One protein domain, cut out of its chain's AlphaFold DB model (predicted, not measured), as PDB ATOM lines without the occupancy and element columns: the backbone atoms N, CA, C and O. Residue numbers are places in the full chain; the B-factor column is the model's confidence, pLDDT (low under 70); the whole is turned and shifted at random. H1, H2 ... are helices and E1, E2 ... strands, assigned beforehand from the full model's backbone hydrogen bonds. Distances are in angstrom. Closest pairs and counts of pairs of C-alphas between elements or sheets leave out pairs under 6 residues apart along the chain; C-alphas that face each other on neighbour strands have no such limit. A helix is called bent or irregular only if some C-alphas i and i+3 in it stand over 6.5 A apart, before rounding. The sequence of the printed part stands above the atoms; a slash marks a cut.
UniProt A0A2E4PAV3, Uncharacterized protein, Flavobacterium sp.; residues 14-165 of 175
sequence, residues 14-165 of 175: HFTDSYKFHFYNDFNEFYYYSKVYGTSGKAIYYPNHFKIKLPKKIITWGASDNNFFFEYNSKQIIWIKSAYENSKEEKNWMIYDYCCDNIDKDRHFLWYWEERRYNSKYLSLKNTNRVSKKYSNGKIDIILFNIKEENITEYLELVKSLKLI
ATOM      1  N   HIS A  14     -39.758 -71.767-140.863       75.75
ATOM      2  CA  HIS A  14     -40.923 -70.986-141.280       75.75
ATOM      3  C   HIS A  14     -40.485 -69.570-141.664       75.75
ATOM      4  O   HIS A  14     -39.741 -68.925-140.924       75.75
ATOM      5  N   PHE A  15     -40.965 -69.050-142.793       78.62
ATOM      6  CA  PHE A  15     -40.491 -67.780-143.342       78.62
ATOM      7  C   PHE A  15     -41.640 -66.895-143.814       78.62
ATOM      8  O   PHE A  15     -42.589 -67.373-144.429       78.62
ATOM      9  N   THR A  16     -41.516 -65.595-143.566       78.19
ATOM     10  CA  THR A  16     -42.335 -64.554-144.191       78.19
ATOM     11  C   THR A  16     -41.449 -63.384-144.606       78.19
ATOM     12  O   THR A  16     -40.240 -63.376-144.365       78.19
ATOM     13  N   ASP A  17     -42.063 -62.361-145.189       75.19
ATOM     14  CA  ASP A  17     -41.393 -61.103-145.493       75.19
ATOM     15  C   ASP A  17     -40.849 -60.368-144.263       75.19
ATOM     16  O   ASP A  17     -39.891 -59.608-144.398       75.19
ATOM     17  N   SER A  18     -41.427 -60.602-143.085       78.38
ATOM     18  CA  SER A  18     -41.121 -59.836-141.872       78.38
ATOM     19  C   SER A  18     -40.328 -60.626-140.833       78.38
ATOM     20  O   SER A  18     -39.838 -60.048-139.867       78.38
ATOM     21  N   TYR A  19     -40.191 -61.946-140.982       84.94
ATOM     22  CA  TYR A  19     -39.430 -62.773-140.044       84.94
ATOM     23  C   TYR A  19     -39.018 -64.123-140.637       84.94
ATOM     24  O   TYR A  19     -39.628 -64.632-141.580       84.94
ATOM     25  N   LYS A  20     -38.002 -64.737-140.029       88.88
ATOM     26  CA  LYS A  20     -37.547 -66.096-140.328       88.88
ATOM     27  C   LYS A  20     -37.390 -66.901-139.045       88.88
ATOM     28  O   LYS A  20     -36.867 -66.402-138.055       88.88
ATOM     29  N   PHE A  21     -37.824 -68.149-139.089       89.12
ATOM     30  CA  PHE A  21     -37.706 -69.114-138.008       89.12
ATOM     31  C   PHE A  21     -36.894 -70.303-138.496       89.12
ATOM     32  O   PHE A  21     -37.275 -70.943-139.476       89.12
ATOM     33  N   HIS A  22     -35.806 -70.612-137.804       90.69
ATOM     34  CA  HIS A  22     -35.011 -71.811-138.030       90.69
ATOM     35  C   HIS A  22     -35.136 -72.729-136.821       90.69
ATOM     36  O   HIS A  22     -34.978 -72.292-135.679       90.69
ATOM     37  N   PHE A  23     -35.425 -74.001-137.065       90.69
ATOM     38  CA  PHE A  23     -35.588 -74.988-136.008       90.69
ATOM     39  C   PHE A  23     -34.350 -75.894-135.984       90.69
ATOM     40  O   PHE A  23     -34.221 -76.797-136.807       90.69
ATOM     41  N   TYR A  24     -33.428 -75.641-135.051       90.44
ATOM     42  CA  TYR A  24     -32.269 -76.508-134.810       90.44
ATOM     43  C   TYR A  24     -32.622 -77.607-133.799       90.44
ATOM     44  O   TYR A  24     -33.729 -77.630-133.248       90.44
ATOM     45  N   ASN A  25     -31.688 -78.529-133.555       88.50
ATOM     46  CA  ASN A  25     -31.888 -79.621-132.599       88.50
ATOM     47  C   ASN A  25     -32.026 -79.098-131.161       88.50
ATOM     48  O   ASN A  25     -32.973 -79.466-130.468       88.50
ATOM     49  N   ASP A  26     -31.137 -78.188-130.757       92.06
ATOM     50  CA  ASP A  26     -31.021 -77.760-129.354       92.06
ATOM     51  C   ASP A  26     -31.740 -76.437-129.062       92.06
ATOM     52  O   ASP A  26     -32.091 -76.141-127.925       92.06
ATOM     53  N   PHE A  27     -31.985 -75.624-130.089       94.75
ATOM     54  CA  PHE A  27     -32.657 -74.337-129.960       94.75
ATOM     55  C   PHE A  27     -33.406 -73.982-131.241       94.75
ATOM     56  O   PHE A  27     -33.262 -74.613-132.287       94.75
ATOM     57  N   ASN A  28     -34.208 -72.937-131.162       95.00
ATOM     58  CA  ASN A  28     -34.788 -72.284-132.314       95.00
ATOM     59  C   ASN A  28     -34.125 -70.929-132.524       95.00
ATOM     60  O   ASN A  28     -33.740 -70.277-131.560       95.00
ATOM     61  N   GLU A  29     -34.005 -70.481-133.762       94.88
ATOM     62  CA  GLU A  29     -33.489 -69.155-134.073       94.88
ATOM     63  C   GLU A  29     -34.576 -68.334-134.754       94.88
ATOM     64  O   GLU A  29     -35.120 -68.729-135.787       94.88
ATOM     65  N   PHE A  30     -34.901 -67.197-134.150       93.19
ATOM     66  CA  PHE A  30     -35.875 -66.254-134.667       93.19
ATOM     67  C   PHE A  30     -35.157 -65.010-135.166       93.19
ATOM     68  O   PHE A  30     -34.391 -64.383-134.434       93.19
ATOM     69  N   TYR A  31     -35.441 -64.647-136.407       91.19
ATOM     70  CA  TYR A  31     -35.005 -63.414-137.028       91.19
ATOM     71  C   TYR A  31     -36.224 -62.559-137.307       91.19
ATOM     72  O   TYR A  31     -37.146 -63.007-137.985       91.19
ATOM     73  N   TYR A  32     -36.197 -61.316-136.857       87.31
ATOM     74  CA  TYR A  32     -37.189 -60.323-137.221       87.31
ATOM     75  C   TYR A  32     -36.572 -59.311-138.178       87.31
ATOM     76  O   TYR A  32     -35.501 -58.755-137.918       87.31
ATOM     77  N   TYR A  33     -37.262 -59.081-139.292       80.00
ATOM     78  CA  TYR A  33     -36.896 -58.103-140.296       80.00
ATOM     79  C   TYR A  33     -38.048 -57.116-140.469       80.00
ATOM     80  O   TYR A  33     -38.948 -57.341-141.272       80.00
ATOM     81  N   SER A  34     -38.039 -56.012-139.720       71.31
ATOM     82  CA  SER A  34     -39.039 -54.969-139.951       71.31
ATOM     83  C   SER A  34     -38.832 -54.348-141.336       71.31
ATOM     84  O   SER A  34     -37.766 -53.811-141.627       71.31
ATOM     85  N   LYS A  35     -39.848 -54.430-142.202       53.72
ATOM     86  CA  LYS A  35     -39.842 -53.804-143.536       53.72
ATOM     87  C   LYS A  35     -40.452 -52.398-143.551       53.72
ATOM     88  O   LYS A  35     -40.389 -51.732-144.580       53.72
ATOM     89  N   VAL A  36     -41.055 -51.940-142.450       52.25
ATOM     90  CA  VAL A  36     -41.943 -50.770-142.473       52.25
ATOM     91  C   VAL A  36     -41.424 -49.669-141.554       52.25
ATOM     92  O   VAL A  36     -41.456 -49.788-140.329       52.25
ATOM     93  N   TYR A  37     -41.006 -48.561-142.166       50.03
ATOM     94  CA  TYR A  37     -41.068 -47.251-141.528       50.03
ATOM     95  C   TYR A  37     -42.547 -46.872-141.435       50.03
ATOM     96  O   TYR A  37     -43.162 -46.484-142.424       50.03
ATOM     97  N   GLY A  38     -43.150 -47.080-140.272       46.44
ATOM     98  CA  GLY A  38     -44.506 -46.621-139.995       46.44
ATOM     99  C   GLY A  38     -44.501 -45.197-139.450       46.44
ATOM    100  O   GLY A  38     -43.528 -44.759-138.833       46.44
ATOM    101  N   THR A  39     -45.614 -44.494-139.623       42.72
ATOM    102  CA  THR A  39     -46.037 -43.402-138.746       42.72
ATOM    103  C   THR A  39     -47.443 -43.730-138.262       42.72
ATOM    104  O   THR A  39     -48.315 -44.110-139.039       42.72
ATOM    105  N   SER A  40     -47.665 -43.624-136.958       41.06
ATOM    106  CA  SER A  40     -48.982 -43.752-136.331       41.06
ATOM    107  C   SER A  40     -49.107 -42.554-135.414       41.06
ATOM    108  O   SER A  40     -48.440 -42.451-134.381       41.06
ATOM    109  N   GLY A  41     -49.842 -41.548-135.885       58.91
ATOM    110  CA  GLY A  41     -49.786 -40.211-135.304       58.91
ATOM    111  C   GLY A  41     -48.379 -39.600-135.391       58.91
ATOM    112  O   GLY A  41     -47.800 -39.519-136.472       58.91
ATOM    113  N   LYS A  42     -47.837 -39.152-134.246       46.03
ATOM    114  CA  LYS A  42     -46.515 -38.498-134.124       46.03
ATOM    115  C   LYS A  42     -45.341 -39.465-133.887       46.03
ATOM    116  O   LYS A  42     -44.206 -39.004-133.807       46.03
ATOM    117  N   ALA A  43     -45.586 -40.769-133.743       46.94
ATOM    118  CA  ALA A  43     -44.532 -41.745-133.471       46.94
ATOM    119  C   ALA A  43     -43.911 -42.255-134.781       46.94
ATOM    120  O   ALA A  43     -44.616 -42.785-135.644       46.94
ATOM    121  N   ILE A  44     -42.594 -42.085-134.925       51.62
ATOM    122  CA  ILE A  44     -41.797 -42.637-136.026       51.62
ATOM    123  C   ILE A  44     -41.350 -44.034-135.614       51.62
ATOM    124  O   ILE A  44     -40.737 -44.193-134.564       51.62
ATOM    125  N   TYR A  45     -41.636 -45.033-136.444       54.19
ATOM    126  CA  TYR A  45     -41.229 -46.410-136.195       54.19
ATOM    127  C   TYR A  45     -39.861 -46.644-136.824       54.19
ATOM    128  O   TYR A  45     -39.699 -46.509-138.040       54.19
ATOM    129  N   TYR A  46     -38.881 -47.030-136.011       54.09
ATOM    130  CA  TYR A  46     -37.589 -47.465-136.526       54.09
ATOM    131  C   TYR A  46     -37.568 -48.988-136.687       54.09
ATOM    132  O   TYR A  46     -37.915 -49.706-135.744       54.09
ATOM    133  N   PRO A  47     -37.164 -49.507-137.860       56.00
ATOM    134  CA  PRO A  47     -37.042 -50.939-138.059       56.00
ATOM    135  C   PRO A  47     -35.953 -51.496-137.136       56.00
ATOM    136  O   PRO A  47     -34.762 -51.257-137.327       56.00
ATOM    137  N   ASN A  48     -36.363 -52.243-136.111       68.94
ATOM    138  CA  ASN A  48     -35.449 -53.034-135.299       68.94
ATOM    139  C   ASN A  48     -35.324 -54.405-135.956       68.94
ATOM    140  O   ASN A  48     -36.224 -55.233-135.852       68.94
ATOM    141  N   HIS A  49     -34.217 -54.646-136.648       83.38
ATOM    142  CA  HIS A  49     -33.865 -55.995-137.066       83.38
ATOM    143  C   HIS A  49     -33.128 -56.663-135.918       83.38
ATOM    144  O   HIS A  49     -32.178 -56.097-135.374       83.38
ATOM    145  N   PHE A  50     -33.547 -57.861-135.540       87.75
ATOM    146  CA  PHE A  50     -32.830 -58.623-134.531       87.75
ATOM    147  C   PHE A  50     -32.875 -60.107-134.834       87.75
ATOM    148  O   PHE A  50     -33.758 -60.601-135.536       87.75
ATOM    149  N   LYS A  51     -31.908 -60.814-134.265       92.56
ATOM    150  CA  LYS A  51     -31.923 -62.267-134.169       92.56
ATOM    151  C   LYS A  51     -31.790 -62.694-132.724       92.56
ATOM    152  O   LYS A  51     -31.094 -62.029-131.960       92.56
ATOM    153  N   ILE A  52     -32.437 -63.790-132.361       95.19
ATOM    154  CA  ILE A  52     -32.404 -64.347-131.011       95.19
ATOM    155  C   ILE A  52     -32.565 -65.867-131.056       95.19
ATOM    156  O   ILE A  52     -33.307 -66.401-131.884       95.19
ATOM    157  N   LYS A  53     -31.887 -66.561-130.144       97.31
ATOM    158  CA  LYS A  53     -32.136 -67.971-129.859       97.31
ATOM    159  C   LYS A  53     -33.256 -68.132-128.837       97.31
ATOM    160  O   LYS A  53     -33.311 -67.436-127.828       97.31
ATOM    161  N   LEU A  54     -34.124 -69.094-129.093       97.31
ATOM    162  CA  LEU A  54     -35.277 -69.433-128.279       97.31
ATOM    163  C   LEU A  54     -35.229 -70.923-127.913       97.31
ATOM    164  O   LEU A  54     -34.751 -71.729-128.714       97.31
ATOM    165  N   PRO A  55     -35.738 -71.313-126.736       96.69
ATOM    166  CA  PRO A  55     -35.907 -72.715-126.383       96.69
ATOM    167  C   PRO A  55     -36.737 -73.501-127.409       96.69
ATOM    168  O   PRO A  55     -37.539 -72.948-128.172       96.69
ATOM    169  N   LYS A  56     -36.571 -74.825-127.399       94.00
ATOM    170  CA  LYS A  56     -37.423 -75.757-128.150       94.00
ATOM    171  C   LYS A  56     -38.826 -75.864-127.539       94.00
ATOM    172  O   LYS A  56     -39.070 -75.429-126.414       94.00
ATOM    173  N   LYS A  57     -39.724 -76.556-128.245       92.69
ATOM    174  CA  LYS A  57     -41.084 -76.919-127.812       92.69
ATOM    175  C   LYS A  57     -42.004 -75.704-127.701       92.69
ATOM    176  O   LYS A  57     -42.769 -75.569-126.739       92.69
ATOM    177  N   ILE A  58     -41.945 -74.837-128.710       92.94
ATOM    178  CA  ILE A  58     -42.860 -73.700-128.833       92.94
ATOM    179  C   ILE A  58     -44.240 -74.248-129.205       92.94
ATOM    180  O   ILE A  58     -44.410 -74.953-130.199       92.94
ATOM    181  N   ILE A  59     -45.241 -73.954-128.382       91.69
ATOM    182  CA  ILE A  59     -46.630 -74.361-128.632       91.69
ATOM    183  C   ILE A  59     -47.265 -73.428-129.648       91.69
ATOM    184  O   ILE A  59     -47.962 -73.872-130.553       91.69
ATOM    185  N   THR A  60     -47.055 -72.131-129.456       89.50
ATOM    186  CA  THR A  60     -47.583 -71.078-130.310       89.50
ATOM    187  C   THR A  60     -46.722 -69.839-130.143       89.50
ATOM    188  O   THR A  60     -46.017 -69.683-129.144       89.50
ATOM    189  N   TRP A  61     -46.796 -68.950-131.116       90.31
ATOM    190  CA  TRP A  61     -46.165 -67.650-131.036       90.31
ATOM    191  C   TRP A  61     -47.024 -66.626-131.778       90.31
ATOM    192  O   TRP A  61     -47.912 -67.002-132.545       90.31
ATOM    193  N   GLY A  62     -46.775 -65.348-131.530       86.31
ATOM    194  CA  GLY A  62     -47.466 -64.252-132.191       86.31
ATOM    195  C   GLY A  62     -46.644 -62.977-132.138       86.31
ATOM    196  O   GLY A  62     -45.733 -62.841-131.318       86.31
ATOM    197  N   ALA A  63     -46.965 -62.040-133.020       83.62
ATOM    198  CA  ALA A  63     -46.366 -60.719-133.028       83.62
ATOM    199  C   ALA A  63     -47.449 -59.658-133.230       83.62
ATOM    200  O   ALA A  63     -48.351 -59.845-134.045       83.62
ATOM    201  N   SER A  64     -47.337 -58.553-132.496       78.19
ATOM    202  CA  SER A  64     -48.152 -57.353-132.682       78.19
ATOM    203  C   SER A  64     -47.271 -56.133-132.473       78.19
ATOM    204  O   SER A  64     -46.677 -55.962-131.404       78.19
ATOM    205  N   ASP A  65     -47.188 -55.282-133.491       78.88
ATOM    206  CA  ASP A  65     -46.275 -54.140-133.530       78.88
ATOM    207  C   ASP A  65     -44.822 -54.570-133.241       78.88
ATOM    208  O   ASP A  65     -44.248 -55.388-133.956       78.88
ATOM    209  N   ASN A  66     -44.235 -54.049-132.163       81.88
ATOM    210  CA  ASN A  66     -42.884 -54.354-131.703       81.88
ATOM    211  C   ASN A  66     -42.845 -55.381-130.555       81.88
ATOM    212  O   ASN A  66     -41.843 -55.460-129.834       81.88
ATOM    213  N   ASN A  67     -43.928 -56.140-130.373       87.81
ATOM    214  CA  ASN A  67     -44.072 -57.157-129.339       87.81
ATOM    215  C   ASN A  67     -44.114 -58.549-129.964       87.81
ATOM    216  O   ASN A  67     -44.910 -58.804-130.865       87.81
ATOM    217  N   PHE A  68     -43.298 -59.456-129.438       90.94
ATOM    218  CA  PHE A  68     -43.180 -60.834-129.905       90.94
ATOM    219  C   PHE A  68     -43.387 -61.773-128.729       90.94
ATOM    220  O   PHE A  68     -42.662 -61.677-127.740       90.94
ATOM    221  N   PHE A  69     -44.352 -62.679-128.835       93.38
ATOM    222  CA  PHE A  69     -44.716 -63.621-127.784       93.38
ATOM    223  C   PHE A  69     -44.407 -65.041-128.243       93.38
ATOM    224  O   PHE A  69     -44.867 -65.463-129.300       93.38
ATOM    225  N   PHE A  70     -43.671 -65.791-127.428       95.06
ATOM    226  CA  PHE A  70     -43.373 -67.205-127.644       95.06
ATOM    227  C   PHE A  70     -43.865 -67.996-126.439       95.06
ATOM    228  O   PHE A  70     -43.362 -67.821-125.329       95.06
ATOM    229  N   GLU A  71     -44.859 -68.856-126.651       93.94
ATOM    230  CA  GLU A  71     -45.491 -69.621-125.584       93.94
ATOM    231  C   GLU A  71     -45.039 -71.082-125.586       93.94
ATOM    232  O   GLU A  71     -45.062 -71.782-126.602       93.94
ATOM    233  N   TYR A  72     -44.715 -71.563-124.390       93.81
ATOM    234  CA  TYR A  72     -44.314 -72.927-124.090       93.81
ATOM    235  C   TYR A  72     -45.302 -73.575-123.116       93.81
ATOM    236  O   TYR A  72     -46.254 -72.970-122.610       93.81
ATOM    237  N   ASN A  73     -45.074 -74.855-122.818       90.69
ATOM    238  CA  ASN A  73     -45.941 -75.607-121.917       90.69
ATOM    239  C   ASN A  73     -46.142 -74.935-120.561       90.69
ATOM    240  O   ASN A  73     -45.243 -74.307-120.006       90.69
ATOM    241  N   SER A  74     -47.345 -75.141-120.021       88.56
ATOM    242  CA  SER A  74     -47.790 -74.548-118.758       88.56
ATOM    243  C   SER A  74     -47.757 -73.013-118.754       88.56
ATOM    244  O   SER A  74     -47.548 -72.434-117.691       88.56
ATOM    245  N   LYS A  75     -47.989 -72.373-119.913       88.69
ATOM    246  CA  LYS A  75     -48.040 -70.908-120.071       88.69
ATOM    247  C   LYS A  75     -46.740 -70.224-119.630       88.69
ATOM    248  O   LYS A  75     -46.769 -69.177-118.991       88.69
ATOM    249  N   GLN A  76     -45.610 -70.863-119.910       92.25
ATOM    250  CA  GLN A  76     -44.299 -70.219-119.854       92.25
ATOM    251  C   GLN A  76     -44.183 -69.338-121.097       92.25
ATOM    252  O   GLN A  76     -44.456 -69.828-122.194       92.25
ATOM    253  N   ILE A  77     -43.829 -68.066-120.945       92.94
ATOM    254  CA  ILE A  77     -43.826 -67.112-122.059       92.94
ATOM    255  C   ILE A  77     -42.479 -66.405-122.112       92.94
ATOM    256  O   ILE A  77     -41.980 -65.935-121.093       92.94
ATOM    257  N   ILE A  78     -41.907 -66.309-123.308       96.00
ATOM    258  CA  ILE A  78     -40.864 -65.330-123.609       96.00
ATOM    259  C   ILE A  78     -41.531 -64.220-124.408       96.00
ATOM    260  O   ILE A  78     -42.101 -64.477-125.466       96.00
ATOM    261  N   TRP A  79     -41.469 -63.000-123.893       94.31
ATOM    262  CA  TRP A  79     -42.015 -61.820-124.540       94.31
ATOM    263  C   TRP A  79     -40.902 -60.814-124.803       94.31
ATOM    264  O   TRP A  79     -40.212 -60.389-123.884       94.31
ATOM    265  N   ILE A  80     -40.717 -60.449-126.065       92.75
ATOM    266  CA  ILE A  80     -39.752 -59.437-126.486       92.75
ATOM    267  C   ILE A  80     -40.527 -58.177-126.847       92.75
ATOM    268  O   ILE A  80     -41.394 -58.220-127.718       92.75
ATOM    269  N   LYS A  81     -40.191 -57.061-126.210       88.38
ATOM    270  CA  LYS A  81     -40.696 -55.726-126.516       88.38
ATOM    271  C   LYS A  81     -39.531 -54.878-126.997       88.38
ATOM    272  O   LYS A  81     -38.590 -54.627-126.250       88.38
ATOM    273  N   SER A  82     -39.585 -54.446-128.249       83.88
ATOM    274  CA  SER A  82     -38.592 -53.521-128.803       83.88
ATOM    275  C   SER A  82     -39.127 -52.086-128.814       83.88
ATOM    276  O   SER A  82     -40.315 -51.855-129.040       83.88
ATOM    277  N   ALA A  83     -38.276 -51.105-128.513       72.12
ATOM    278  CA  ALA A  83     -38.694 -49.709-128.442       72.12
ATOM    279  C   ALA A  83     -39.101 -49.145-129.811       72.12
ATOM    280  O   ALA A  83     -38.564 -49.527-130.854       72.12
ATOM    281  N   TYR A  84     -40.031 -48.189-129.768       60.72
ATOM    282  CA  TYR A  84     -40.523 -47.448-130.929       60.72
ATOM    283  C   TYR A  84     -39.613 -46.269-131.318       60.72
ATOM    284  O   TYR A  84     -39.550 -45.925-132.492       60.72
ATOM    285  N   GLU A  85     -38.880 -45.677-130.368       56.69
ATOM    286  CA  GLU A  85     -38.131 -44.423-130.555       56.69
ATOM    287  C   GLU A  85     -36.600 -44.618-130.589       56.69
ATOM    288  O   GLU A  85     -36.083 -45.692-130.275       56.69
ATOM    289  N   ASN A  86     -35.860 -43.539-130.896       54.44
ATOM    290  CA  ASN A  86     -34.416 -43.399-130.639       54.44
ATOM    291  C   ASN A  86     -34.124 -43.353-129.122       54.44
ATOM    292  O   ASN A  86     -33.473 -42.434-128.620       54.44
ATOM    293  N   SER A  87     -34.619 -44.329-128.362       56.81
ATOM    294  CA  SER A  87     -34.201 -44.536-126.983       56.81
ATOM    295  C   SER A  87     -32.707 -44.838-126.996       56.81
ATOM    296  O   SER A  87     -32.263 -45.722-127.739       56.81
ATOM    297  N   LYS A  88     -31.930 -44.098-126.201       57.97
ATOM    298  CA  LYS A  88     -30.509 -44.393-126.031       57.97
ATOM    299  C   LYS A  88     -30.390 -45.821-125.516       57.97
ATOM    300  O   LYS A  88     -30.933 -46.140-124.466       57.97
ATOM    301  N   GLU A  89     -29.719 -46.664-126.289       66.25
ATOM    302  CA  GLU A  89     -29.313 -47.978-125.820       66.25
ATOM    303  C   GLU A  89     -28.412 -47.782-124.601       66.25
ATOM    304  O   GLU A  89     -27.400 -47.073-124.663       66.25
ATOM    305  N   GLU A  90     -28.797 -48.381-123.481       66.56
ATOM    306  CA  GLU A  90     -27.887 -48.490-122.359       66.56
ATOM    307  C   GLU A  90     -26.826 -49.523-122.727       66.56
ATOM    308  O   GLU A  90     -27.135 -50.618-123.196       66.56
ATOM    309  N   LYS A  91     -25.548 -49.175-122.534       66.19
ATOM    310  CA  LYS A  91     -24.425 -50.038-122.939       66.19
ATOM    311  C   LYS A  91     -24.451 -51.415-122.270       66.19
ATOM    312  O   LYS A  91     -23.835 -52.344-122.783       66.19
ATOM    313  N   ASN A  92     -25.139 -51.538-121.136       83.56
ATOM    314  CA  ASN A  92     -25.133 -52.736-120.317       83.56
ATOM    315  C   ASN A  92     -26.542 -53.302-120.213       83.56
ATOM    316  O   ASN A  92     -27.450 -52.650-119.707       83.56
ATOM    317  N   TRP A  93     -26.695 -54.551-120.640       90.50
ATOM    318  CA  TRP A  93     -27.908 -55.288-120.356       90.50
ATOM    319  C   TRP A  93     -27.999 -55.629-118.865       90.50
ATOM    320  O   TRP A  93     -27.035 -56.111-118.268       90.50
ATOM    321  N   MET A  94     -29.178 -55.451-118.286       92.88
ATOM    322  CA  MET A  94     -29.469 -55.702-116.880       92.88
ATOM    323  C   MET A  94     -30.567 -56.751-116.722       92.88
ATOM    324  O   MET A  94     -31.458 -56.874-117.565       92.88
ATOM    325  N   ILE A  95     -30.488 -57.521-115.635       94.25
ATOM    326  CA  ILE A  95     -31.470 -58.546-115.270       94.25
ATOM    327  C   ILE A  95     -32.181 -58.101-113.995       94.25
ATOM    328  O   ILE A  95     -31.530 -57.752-113.013       94.25
ATOM    329  N   TYR A  96     -33.506 -58.182-114.001       90.88
ATOM    330  CA  TYR A  96     -34.361 -57.829-112.876       90.88
ATOM    331  C   TYR A  96     -35.349 -58.949-112.576       90.88
ATOM    332  O   TYR A  96     -35.794 -59.660-113.485       90.88
ATOM    333  N   ASP A  97     -35.748 -59.057-111.313       89.62
ATOM    334  CA  ASP A  97     -36.976 -59.761-110.967       89.62
ATOM    335  C   ASP A  97     -38.170 -59.039-111.581       89.62
ATOM    336  O   ASP A  97     -38.266 -57.811-111.557       89.62
ATOM    337  N   TYR A  98     -39.080 -59.812-112.165       83.31
ATOM    338  CA  TYR A  98     -40.254 -59.274-112.830       83.31
ATOM    339  C   TYR A  98     -41.513 -59.760-112.119       83.31
ATOM    340  O   TYR A  98     -41.914 -60.912-112.261       83.31
ATOM    341  N   CYS A  99     -42.130 -58.884-111.325       71.94
ATOM    342  CA  CYS A  99     -43.353 -59.222-110.602       71.94
ATOM    343  C   CYS A  99     -44.560 -59.313-111.549       71.94
ATOM    344  O   CYS A  99     -44.732 -58.466-112.430       71.94
ATOM    345  N   CYS A 100     -45.421 -60.309-111.323       65.00
ATOM    346  CA  CYS A 100     -46.654 -60.539-112.078       65.00
ATOM    347  C   CYS A 100     -47.612 -59.334-112.053       65.00
ATOM    348  O   CYS A 100     -48.313 -59.108-113.034       65.00
ATOM    349  N   ASP A 101     -47.584 -58.512-111.002       65.88
ATOM    350  CA  ASP A 101     -48.450 -57.330-110.868       65.88
ATOM    351  C   ASP A 101     -48.156 -56.235-111.913       65.88
ATOM    352  O   ASP A 101     -48.956 -55.322-112.128       65.88
ATOM    353  N   ASN A 102     -46.997 -56.306-112.577       65.69
ATOM    354  CA  ASN A 102     -46.643 -55.392-113.661       65.69
ATOM    355  C   ASN A 102     -47.254 -55.800-115.008       65.69
ATOM    356  O   ASN A 102     -47.310 -54.973-115.916       65.69
ATOM    357  N   ILE A 103     -47.716 -57.046-115.144       66.56
ATOM    358  CA  ILE A 103     -48.247 -57.574-116.404       66.56
ATOM    359  C   ILE A 103     -49.641 -57.040-116.703       66.56
ATOM    360  O   ILE A 103     -49.915 -56.662-117.839       66.56
ATOM    361  N   ASP A 104     -50.472 -56.898-115.671       66.19
ATOM    362  CA  ASP A 104     -51.822 -56.345-115.799       66.19
ATOM    363  C   ASP A 104     -51.806 -54.847-116.155       66.19
ATOM    364  O   ASP A 104     -52.845 -54.243-116.408       66.19
ATOM    365  N   LYS A 105     -50.622 -54.223-116.176       70.12
ATOM    366  CA  LYS A 105     -50.428 -52.822-116.557       70.12
ATOM    367  C   LYS A 105     -49.902 -52.659-117.982       70.12
ATOM    368  O   LYS A 105     -49.991 -51.552-118.516       70.12
ATOM    369  N   ASP A 106     -49.369 -53.709-118.614       76.75
ATOM    370  CA  ASP A 106     -48.914 -53.617-120.002       76.75
ATOM    371  C   ASP A 106     -50.008 -54.070-120.974       76.75
ATOM    372  O   ASP A 106     -50.362 -55.246-121.080       76.75
ATOM    373  N   ARG A 107     -50.531 -53.096-121.727       76.44
ATOM    374  CA  ARG A 107     -51.624 -53.279-122.687       76.44
ATOM    375  C   ARG A 107     -51.329 -54.350-123.740       76.44
ATOM    376  O   ARG A 107     -52.255 -55.040-124.153       76.44
ATOM    377  N   HIS A 108     -50.081 -54.493-124.190       78.38
ATOM    378  CA  HIS A 108     -49.753 -55.478-125.223       78.38
ATOM    379  C   HIS A 108     -49.795 -56.903-124.673       78.38
ATOM    380  O   HIS A 108     -50.273 -57.810-125.354       78.38
ATOM    381  N   PHE A 109     -49.340 -57.099-123.434       81.38
ATOM    382  CA  PHE A 109     -49.468 -58.393-122.775       81.38
ATOM    383  C   PHE A 109     -50.931 -58.726-122.487       81.38
ATOM    384  O   PHE A 109     -51.351 -59.847-122.760       81.38
ATOM    385  N   LEU A 110     -51.716 -57.759-121.995       80.25
ATOM    386  CA  LEU A 110     -53.155 -57.931-121.777       80.25
ATOM    387  C   LEU A 110     -53.877 -58.353-123.056       80.25
ATOM    388  O   LEU A 110     -54.609 -59.337-123.032       80.25
ATOM    389  N   TRP A 111     -53.616 -57.672-124.175       83.44
ATOM    390  CA  TRP A 111     -54.191 -58.035-125.470       83.44
ATOM    391  C   TRP A 111     -53.878 -59.488-125.844       83.44
ATOM    392  O   TRP A 111     -54.795 -60.250-126.148       83.44
ATOM    393  N   TYR A 112     -52.608 -59.903-125.743       84.81
ATOM    394  CA  TYR A 112     -52.223 -61.294-125.999       84.81
ATOM    395  C   TYR A 112     -52.950 -62.248-125.037       84.81
ATOM    396  O   TYR A 112     -53.515 -63.257-125.444       84.81
ATOM    397  N   TRP A 113     -52.993 -61.924-123.746       83.44
ATOM    398  CA  TRP A 113     -53.629 -62.747-122.718       83.44
ATOM    399  C   TRP A 113     -55.138 -62.941-122.954       83.44
ATOM    400  O   TRP A 113     -55.659 -64.055-122.806       83.44
ATOM    401  N   GLU A 114     -55.827 -61.875-123.361       83.75
ATOM    402  CA  GLU A 114     -57.245 -61.855-123.720       83.75
ATOM    403  C   GLU A 114     -57.522 -62.621-125.015       83.75
ATOM    404  O   GLU A 114     -58.445 -63.439-125.051       83.75
ATOM    405  N   GLU A 115     -56.698 -62.438-126.053       85.44
ATOM    406  CA  GLU A 115     -56.790 -63.182-127.315       85.44
ATOM    407  C   GLU A 115     -56.700 -64.693-127.062       85.44
ATOM    408  O   GLU A 115     -57.475 -65.493-127.597       85.44
ATOM    409  N   ARG A 116     -55.799 -65.094-126.160       85.44
ATOM    410  CA  ARG A 116     -55.645 -66.485-125.719       85.44
ATOM    411  C   ARG A 116     -56.744 -66.958-124.761       85.44
ATOM    412  O   ARG A 116     -56.788 -68.146-124.429       85.44
ATOM    413  N   ARG A 117     -57.641 -66.063-124.330       85.19
ATOM    414  CA  ARG A 117     -58.726 -66.301-123.361       85.19
ATOM    415  C   ARG A 117     -58.210 -66.885-122.045       85.19
ATOM    416  O   ARG A 117     -58.811 -67.794-121.465       85.19
ATOM    417  N   TYR A 118     -57.057 -66.410-121.581       82.69
ATOM    418  CA  TYR A 118     -56.466 -66.883-120.335       82.69
ATOM    419  C   TYR A 118     -57.101 -66.206-119.121       82.69
ATOM    420  O   TYR A 118     -57.384 -65.016-119.102       82.69
ATOM    421  N   ASN A 119     -57.316 -66.989-118.061       73.06
ATOM    422  CA  ASN A 119     -57.825 -66.476-116.794       73.06
ATOM    423  C   ASN A 119     -56.665 -65.914-115.955       73.06
ATOM    424  O   ASN A 119     -55.738 -66.659-115.623       73.06
ATOM    425  N   SER A 120     -56.724 -64.631-115.596       64.12
ATOM    426  CA  SER A 120     -55.721 -63.936-114.770       64.12
ATOM    427  C   SER A 120     -55.538 -64.564-113.379       64.12
ATOM    428  O   SER A 120     -54.418 -64.623-112.877       64.12
ATOM    429  N   LYS A 121     -56.581 -65.189-112.804       62.56
ATOM    430  CA  LYS A 121     -56.488 -65.947-111.534       62.56
ATOM    431  C   LYS A 121     -55.538 -67.149-111.605       62.56
ATOM    432  O   LYS A 121     -55.141 -67.684-110.576       62.56
ATOM    433  N   TYR A 122     -55.178 -67.600-112.809       58.84
ATOM    434  CA  TYR A 122     -54.254 -68.719-113.010       58.84
ATOM    435  C   TYR A 122     -52.799 -68.351-112.677       58.84
ATOM    436  O   TYR A 122     -51.993 -69.237-112.407       58.84
ATOM    437  N   LEU A 123     -52.464 -67.059-112.706       60.53
ATOM    438  CA  LEU A 123     -51.122 -66.557-112.417       60.53
ATOM    439  C   LEU A 123     -50.910 -66.278-110.930       60.53
ATOM    440  O   LEU A 123     -49.805 -66.468-110.430       60.53
ATOM    441  N   SER A 124     -51.966 -65.873-110.222       54.94
ATOM    442  CA  SER A 124     -51.860 -65.351-108.859       54.94
ATOM    443  C   SER A 124     -51.903 -66.402-107.749       54.94
ATOM    444  O   SER A 124     -51.681 -66.046-106.597       54.94
ATOM    445  N   LEU A 125     -52.185 -67.683-108.035       50.12
ATOM    446  CA  LEU A 125     -52.650 -68.581-106.969       50.12
ATOM    447  C   LEU A 125     -51.818 -69.814-106.603       50.12
ATOM    448  O   LEU A 125     -52.161 -70.398-105.580       50.12
ATOM    449  N   LYS A 126     -50.779 -70.272-107.330       52.84
ATOM    450  CA  LYS A 126     -50.143 -71.559-106.922       52.84
ATOM    451  C   LYS A 126     -48.812 -71.983-107.553       52.84
ATOM    452  O   LYS A 126     -48.645 -73.149-107.898       52.84
ATOM    453  N   ASN A 127     -47.846 -71.086-107.708       60.47
ATOM    454  CA  ASN A 127     -46.640 -71.404-108.475       60.47
ATOM    455  C   ASN A 127     -45.348 -71.066-107.710       60.47
ATOM    456  O   ASN A 127     -44.583 -70.212-108.137       60.47
ATOM    457  N   THR A 128     -45.096 -71.766-106.596       71.62
ATOM    458  CA  THR A 128     -43.883 -71.585-105.767       71.62
ATOM    459  C   THR A 128     -42.578 -71.857-106.511       71.62
ATOM    460  O   THR A 128     -41.560 -71.331-106.104       71.62
ATOM    461  N   ASN A 129     -42.616 -72.642-107.594       86.75
ATOM    462  CA  ASN A 129     -41.427 -73.036-108.363       86.75
ATOM    463  C   ASN A 129     -41.395 -72.345-109.737       86.75
ATOM    464  O   ASN A 129     -40.971 -72.930-110.744       86.75
ATOM    465  N   ARG A 130     -41.973 -71.142-109.824       88.38
ATOM    466  CA  ARG A 130     -41.983 -70.328-111.040       88.38
ATOM    467  C   ARG A 130     -41.321 -68.996-110.771       88.38
ATOM    468  O   ARG A 130     -41.577 -68.351-109.763       88.38
ATOM    469  N   VAL A 131     -40.545 -68.562-111.746       90.44
ATOM    470  CA  VAL A 131     -39.803 -67.314-111.712       90.44
ATOM    471  C   VAL A 131     -40.095 -66.511-112.964       90.44
ATOM    472  O   VAL A 131     -40.271 -67.049-114.062       90.44
ATOM    473  N   SER A 132     -40.136 -65.200-112.774       91.19
ATOM    474  CA  SER A 132     -40.289 -64.236-113.847       91.19
ATOM    475  C   SER A 132     -39.122 -63.259-113.794       91.19
ATOM    476  O   SER A 132     -38.804 -62.716-112.735       91.19
ATOM    477  N   LYS A 133     -38.457 -63.054-114.930       93.69
ATOM    478  CA  LYS A 133     -37.273 -62.197-115.051       93.69
ATOM    479  C   LYS A 133     -37.436 -61.249-116.229       93.69
ATOM    480  O   LYS A 133     -38.012 -61.615-117.250       93.69
ATOM    481  N   LYS A 134     -36.880 -60.050-116.105       93.62
ATOM    482  CA  LYS A 134     -36.739 -59.088-117.198       93.62
ATOM    483  C   LYS A 134     -35.259 -58.917-117.510       93.62
ATOM    484  O   LYS A 134     -34.483 -58.621-116.611       93.62
ATOM    485  N   TYR A 135     -34.886 -59.071-118.772       94.38
ATOM    486  CA  TYR A 135     -33.560 -58.784-119.304       94.38
ATOM    487  C   TYR A 135     -33.669 -57.606-120.272       94.38
ATOM    488  O   TYR A 135     -34.454 -57.673-121.215       94.38
ATOM    489  N   SER A 136     -32.961 -56.508-120.016       91.44
ATOM    490  CA  SER A 136     -33.181 -55.252-120.741       91.44
ATOM    491  C   SER A 136     -31.910 -54.440-120.941       91.44
ATOM    492  O   SER A 136     -31.061 -54.422-120.058       91.44
ATOM    493  N   ASN A 137     -31.810 -53.733-122.066       87.06
ATOM    494  CA  ASN A 137     -30.815 -52.677-122.316       87.06
ATOM    495  C   ASN A 137     -31.469 -51.282-122.443       87.06
ATOM    496  O   ASN A 137     -30.959 -50.403-123.143       87.06
ATOM    497  N   GLY A 138     -32.666 -51.107-121.876       83.00
ATOM    498  CA  GLY A 138     -33.482 -49.892-121.987       83.00
ATOM    499  C   GLY A 138     -34.219 -49.746-123.325       83.00
ATOM    500  O   GLY A 138     -35.343 -49.249-123.349       83.00
ATOM    501  N   LYS A 139     -33.637 -50.222-124.436       82.56
ATOM    502  CA  LYS A 139     -34.259 -50.208-125.774       82.56
ATOM    503  C   LYS A 139     -35.072 -51.474-126.063       82.56
ATOM    504  O   LYS A 139     -36.084 -51.421-126.758       82.56
ATOM    505  N   ILE A 140     -34.614 -52.621-125.588       87.31
ATOM    506  CA  ILE A 140     -35.285 -53.908-125.732       87.31
ATOM    507  C   ILE A 140     -35.506 -54.472-124.343       87.31
ATOM    508  O   ILE A 140     -34.575 -54.548-123.548       87.31
ATOM    509  N   ASP A 141     -36.730 -54.919-124.100       91.12
ATOM    510  CA  ASP A 141     -37.089 -55.721-122.947       91.12
ATOM    511  C   ASP A 141     -37.366 -57.153-123.404       91.12
ATOM    512  O   ASP A 141     -38.185 -57.386-124.291       91.12
ATOM    513  N   ILE A 142     -36.712 -58.119-122.771       94.81
ATOM    514  CA  ILE A 142     -37.045 -59.536-122.875       94.81
ATOM    515  C   ILE A 142     -37.579 -59.981-121.522       94.81
ATOM    516  O   ILE A 142     -36.868 -59.970-120.518       94.81
ATOM    517  N   ILE A 143     -38.842 -60.373-121.490       94.25
ATOM    518  CA  ILE A 143     -39.544 -60.804-120.292       94.25
ATOM    519  C   ILE A 143     -39.719 -62.316-120.375       94.25
ATOM    520  O   ILE A 143     -40.399 -62.845-121.253       94.25
ATOM    521  N   LEU A 144     -39.080 -63.011-119.444       95.00
ATOM    522  CA  LEU A 144     -39.255 -64.427-119.181       95.00
ATOM    523  C   LEU A 144     -40.351 -64.534-118.130       95.00
ATOM    524  O   LEU A 144     -40.108 -64.228-116.967       95.00
ATOM    525  N   PHE A 145     -41.556 -64.919-118.528       91.56
ATOM    526  CA  PHE A 145     -42.723 -64.904-117.659       91.56
ATOM    527  C   PHE A 145     -43.203 -66.308-117.297       91.56
ATOM    528  O   PHE A 145     -43.400 -67.160-118.169       91.56
ATOM    529  N   ASN A 146     -43.450 -66.524-115.998       90.12
ATOM    530  CA  ASN A 146     -43.985 -67.771-115.444       90.12
ATOM    531  C   ASN A 146     -43.122 -69.003-115.807       90.12
ATOM    532  O   ASN A 146     -43.624 -70.125-115.958       90.12
ATOM    533  N   ILE A 147     -41.809 -68.796-115.956       93.38
ATOM    534  CA  ILE A 147     -40.838 -69.838-116.305       93.38
ATOM    535  C   ILE A 147     -40.647 -70.765-115.111       93.38
ATOM    536  O   ILE A 147     -40.637 -70.319-113.968       93.38
ATOM    537  N   LYS A 148     -40.533 -72.072-115.350       93.38
ATOM    538  CA  LYS A 148     -40.140 -72.996-114.281       93.38
ATOM    539  C   LYS A 148     -38.743 -72.665-113.781       93.38
ATOM    540  O   LYS A 148     -37.858 -72.433-114.598       93.38
ATOM    541  N   GLU A 149     -38.527 -72.734-112.474       93.38
ATOM    542  CA  GLU A 149     -37.194 -72.541-111.891       93.38
ATOM    543  C   GLU A 149     -36.134 -73.437-112.534       93.38
ATOM    544  O   GLU A 149     -35.063 -72.955-112.877       93.38
ATOM    545  N   GLU A 150     -36.456 -74.702-112.815       94.50
ATOM    546  CA  GLU A 150     -35.533 -75.635-113.477       94.50
ATOM    547  C   GLU A 150     -35.103 -75.203-114.895       94.50
ATOM    548  O   GLU A 150     -34.041 -75.599-115.362       94.50
ATOM    549  N   ASN A 151     -35.896 -74.364-115.573       95.38
ATOM    550  CA  ASN A 151     -35.661 -73.938-116.957       95.38
ATOM    551  C   ASN A 151     -35.048 -72.534-117.063       95.38
ATOM    552  O   ASN A 151     -34.611 -72.141-118.147       95.38
ATOM    553  N   ILE A 152     -35.069 -71.738-115.986       94.69
ATOM    554  CA  ILE A 152     -34.789 -70.298-116.081       94.69
ATOM    555  C   ILE A 152     -33.377 -70.014-116.584       94.69
ATOM    556  O   ILE A 152     -33.202 -69.128-117.416       94.69
ATOM    557  N   THR A 153     -32.391 -70.781-116.120       96.06
ATOM    558  CA  THR A 153     -30.988 -70.613-116.506       96.06
ATOM    559  C   THR A 153     -30.810 -70.831-118.004       96.06
ATOM    560  O   THR A 153     -30.266 -69.968-118.684       96.06
ATOM    561  N   GLU A 154     -31.332 -71.936-118.539       96.50
ATOM    562  CA  GLU A 154     -31.252 -72.248-119.969       96.50
ATOM    563  C   GLU A 154     -31.963 -71.185-120.816       96.50
ATOM    564  O   GLU A 154     -31.407 -70.676-121.790       96.50
ATOM    565  N   TYR A 155     -33.181 -70.802-120.422       97.25
ATOM    566  CA  TYR A 155     -33.966 -69.815-121.161       97.25
ATOM    567  C   TYR A 155     -33.251 -68.463-121.183       97.25
ATOM    568  O   TYR A 155     -33.197 -67.815-122.227       97.25
ATOM    569  N   LEU A 156     -32.685 -68.052-120.047       96.81
ATOM    570  CA  LEU A 156     -31.964 -66.794-119.917       96.81
ATOM    571  C   LEU A 156     -30.695 -66.773-120.782       96.81
ATOM    572  O   LEU A 156     -30.455 -65.788-121.477       96.81
ATOM    573  N   GLU A 157     -29.909 -67.852-120.784       97.06
ATOM    574  CA  GLU A 157     -28.709 -67.959-121.626       97.06
ATOM    575  C   GLU A 157     -29.042 -67.914-123.121       97.06
ATOM    576  O   GLU A 157     -28.343 -67.259-123.899       97.06
ATOM    577  N   LEU A 158     -30.153 -68.529-123.536       97.44
ATOM    578  CA  LEU A 158     -30.605 -68.450-124.922       97.44
ATOM    579  C   LEU A 158     -31.023 -67.028-125.300       97.44
ATOM    580  O   LEU A 158     -30.565 -66.521-126.325       97.44
ATOM    581  N   VAL A 159     -31.820 -66.336-124.482       96.06
ATOM    582  CA  VAL A 159     -32.288 -64.991-124.859       96.06
ATOM    583  C   VAL A 159     -31.191 -63.924-124.817       96.06
ATOM    584  O   VAL A 159     -31.261 -62.957-125.576       96.06
ATOM    585  N   LYS A 160     -30.130 -64.125-124.020       95.38
ATOM    586  CA  LYS A 160     -28.909 -63.295-124.049       95.38
ATOM    587  C   LYS A 160     -28.211 -63.290-125.410       95.38
ATOM    588  O   LYS A 160     -27.388 -62.421-125.677       95.38
ATOM    589  N   SER A 161     -28.539 -64.233-126.293       95.00
ATOM    590  CA  SER A 161     -28.041 -64.242-127.669       95.00
ATOM    591  C   SER A 161     -28.661 -63.171-128.571       95.00
ATOM    592  O   SER A 161     -28.271 -63.105-129.742       95.00
ATOM    593  N   LEU A 162     -29.611 -62.362-128.075       92.25
ATOM    594  CA  LEU A 162     -30.231 -61.311-128.871       92.25
ATOM    595  C   LEU A 162     -29.159 -60.386-129.452       92.25
ATOM    596  O   LEU A 162     -28.351 -59.797-128.737       92.25
ATOM    597  N   LYS A 163     -29.172 -60.248-130.776       88.25
ATOM    598  CA  LYS A 163     -28.301 -59.331-131.509       88.25
ATOM    599  C   LYS A 163     -29.146 -58.449-132.401       88.25
ATOM    600  O   LYS A 163     -29.894 -58.955-133.238       88.25
ATOM    601  N   LEU A 164     -28.984 -57.141-132.239       84.19
ATOM    602  CA  LEU A 164     -29.462 -56.161-133.201       84.19
ATOM    603  C   LEU A 164     -28.667 -56.311-134.500       84.19
ATOM    604  O   LEU A 164     -27.449 -56.478-134.481       84.19
ATOM    605  N   ILE A 165     -29.370 -56.287-135.625       79.88
ATOM    606  CA  ILE A 165     -28.777 -56.343-136.957       79.88
ATOM    607  C   ILE A 165     -28.838 -54.927-137.516       79.88
ATOM    608  O   ILE A 165     -29.890 -54.453-137.940       79.88
TER     609      ILE A 165
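What this domain is: This is residues 14 to 165 of the 175 residues of an uncharacterized protein of Flavobacterium sp. (UniProt A0A2E4PAV3). A twisted sheet of six strands, E4 to E9, has one face covered by a second layer, in which the small sheet E1 E2 E3 and helix H4 sit side by side, the small sheet by E4, E5 and E6, H4 over E8 and E9. On the opposite face H2 lies over E4 and E5, H1 grazes the sheet, and short H3 is off it. The printed part has 152 residues, with four named helices and nine named strands in the order E1 E2 E3 E4 E5 E6 E7 H1 H2 H3 E8 E9 H4. The large sheet, ordered E4 E5 E6 E9 E8 E7, and the small one are all antiparallel. The class is mixed, helices and strands; the whole is compact, with a radius of gyration of the C-alphas of 15.3 A and spans of 43 by 37 by 32 A.

How they stand to each other: E1 (residues 19 to 23), E2 (28 to 32) and E3 (50 to 54) form a meander, each strand the antiparallel neighbour of the one before; N 20 and O 31, 2.8 A, and N 30 and O 52, 2.9 A, are within hydrogen-bond range. E4 (60 to 64), E5 (67 to 72) and E6 (76 to 82) form another, with N 62 and O 69 at 2.9 A and N 70 and O 78 at 2.8 A. E3 is only just apart from E5 and from E6, closest 8.4 A each. H1 (100 to 105) and H2 (107 to 115) only just touch, only at the corner, with 3 pairs of C-alphas within 8 A, the closest Asp 104 and Leu 110, 6.3 A. H2 is on the large sheet at a height of 10.0 A; its closest C-alphas to E5 are His 108 and Asn 67, 7.2 A. H3 (121 to 124) is close to H1 but not clearly touching: the closest C-alphas, Cys 100 and Leu 123, are 7.5 A apart. E8 (130 to 136) pairs with E7 (94 to 97) through N 96 and O 134, 2.8 A, and forms a hairpin with E9 (140 to 148), N 144 and O 133, 2.8 A. E9 pairs with E6 through N 79 and O 143, 2.9 A. H4 (149 to 159), irregular with C-alphas 150 and 153 7.4 A apart, is on the face opposite to H2, over E9 and E8 at a height of 8.6 A, and runs along the strands at 17 degrees to E8 on the local plane. Its closest C-alphas to E3 are Leu 158 and Lys 53, 5.2 A. Every O i to N i+4 pair is within range in H2, 5 of 7 in H4 and 0 of 2 in H1, which has 2 of 3 O i to N i+3 pairs; H3 is too short for an i+4 pair.

Where its parts are: E1 begins at C-alpha 19 (-39.430, -62.773, -140.044). E6 measures 19.8 A, E8 20.0 A and E9 22.8 A from first to last C-alpha. H2 measures 12.1 A and H4 15.8 A, ending at C-alpha 159 (-32.288, -64.991, -124.859).

The domain as a whole: The C-alphas of Gly 41 and Glu 150, 44.0 A apart, are the two farthest apart. The printed part has no cut. The links E2 to E3 and E6 to E7 are long. The mean pLDDT of the printed part is 81.2; residues 35 to 48, 84 to 91, 100 to 104 and 120 to 127 are under 70.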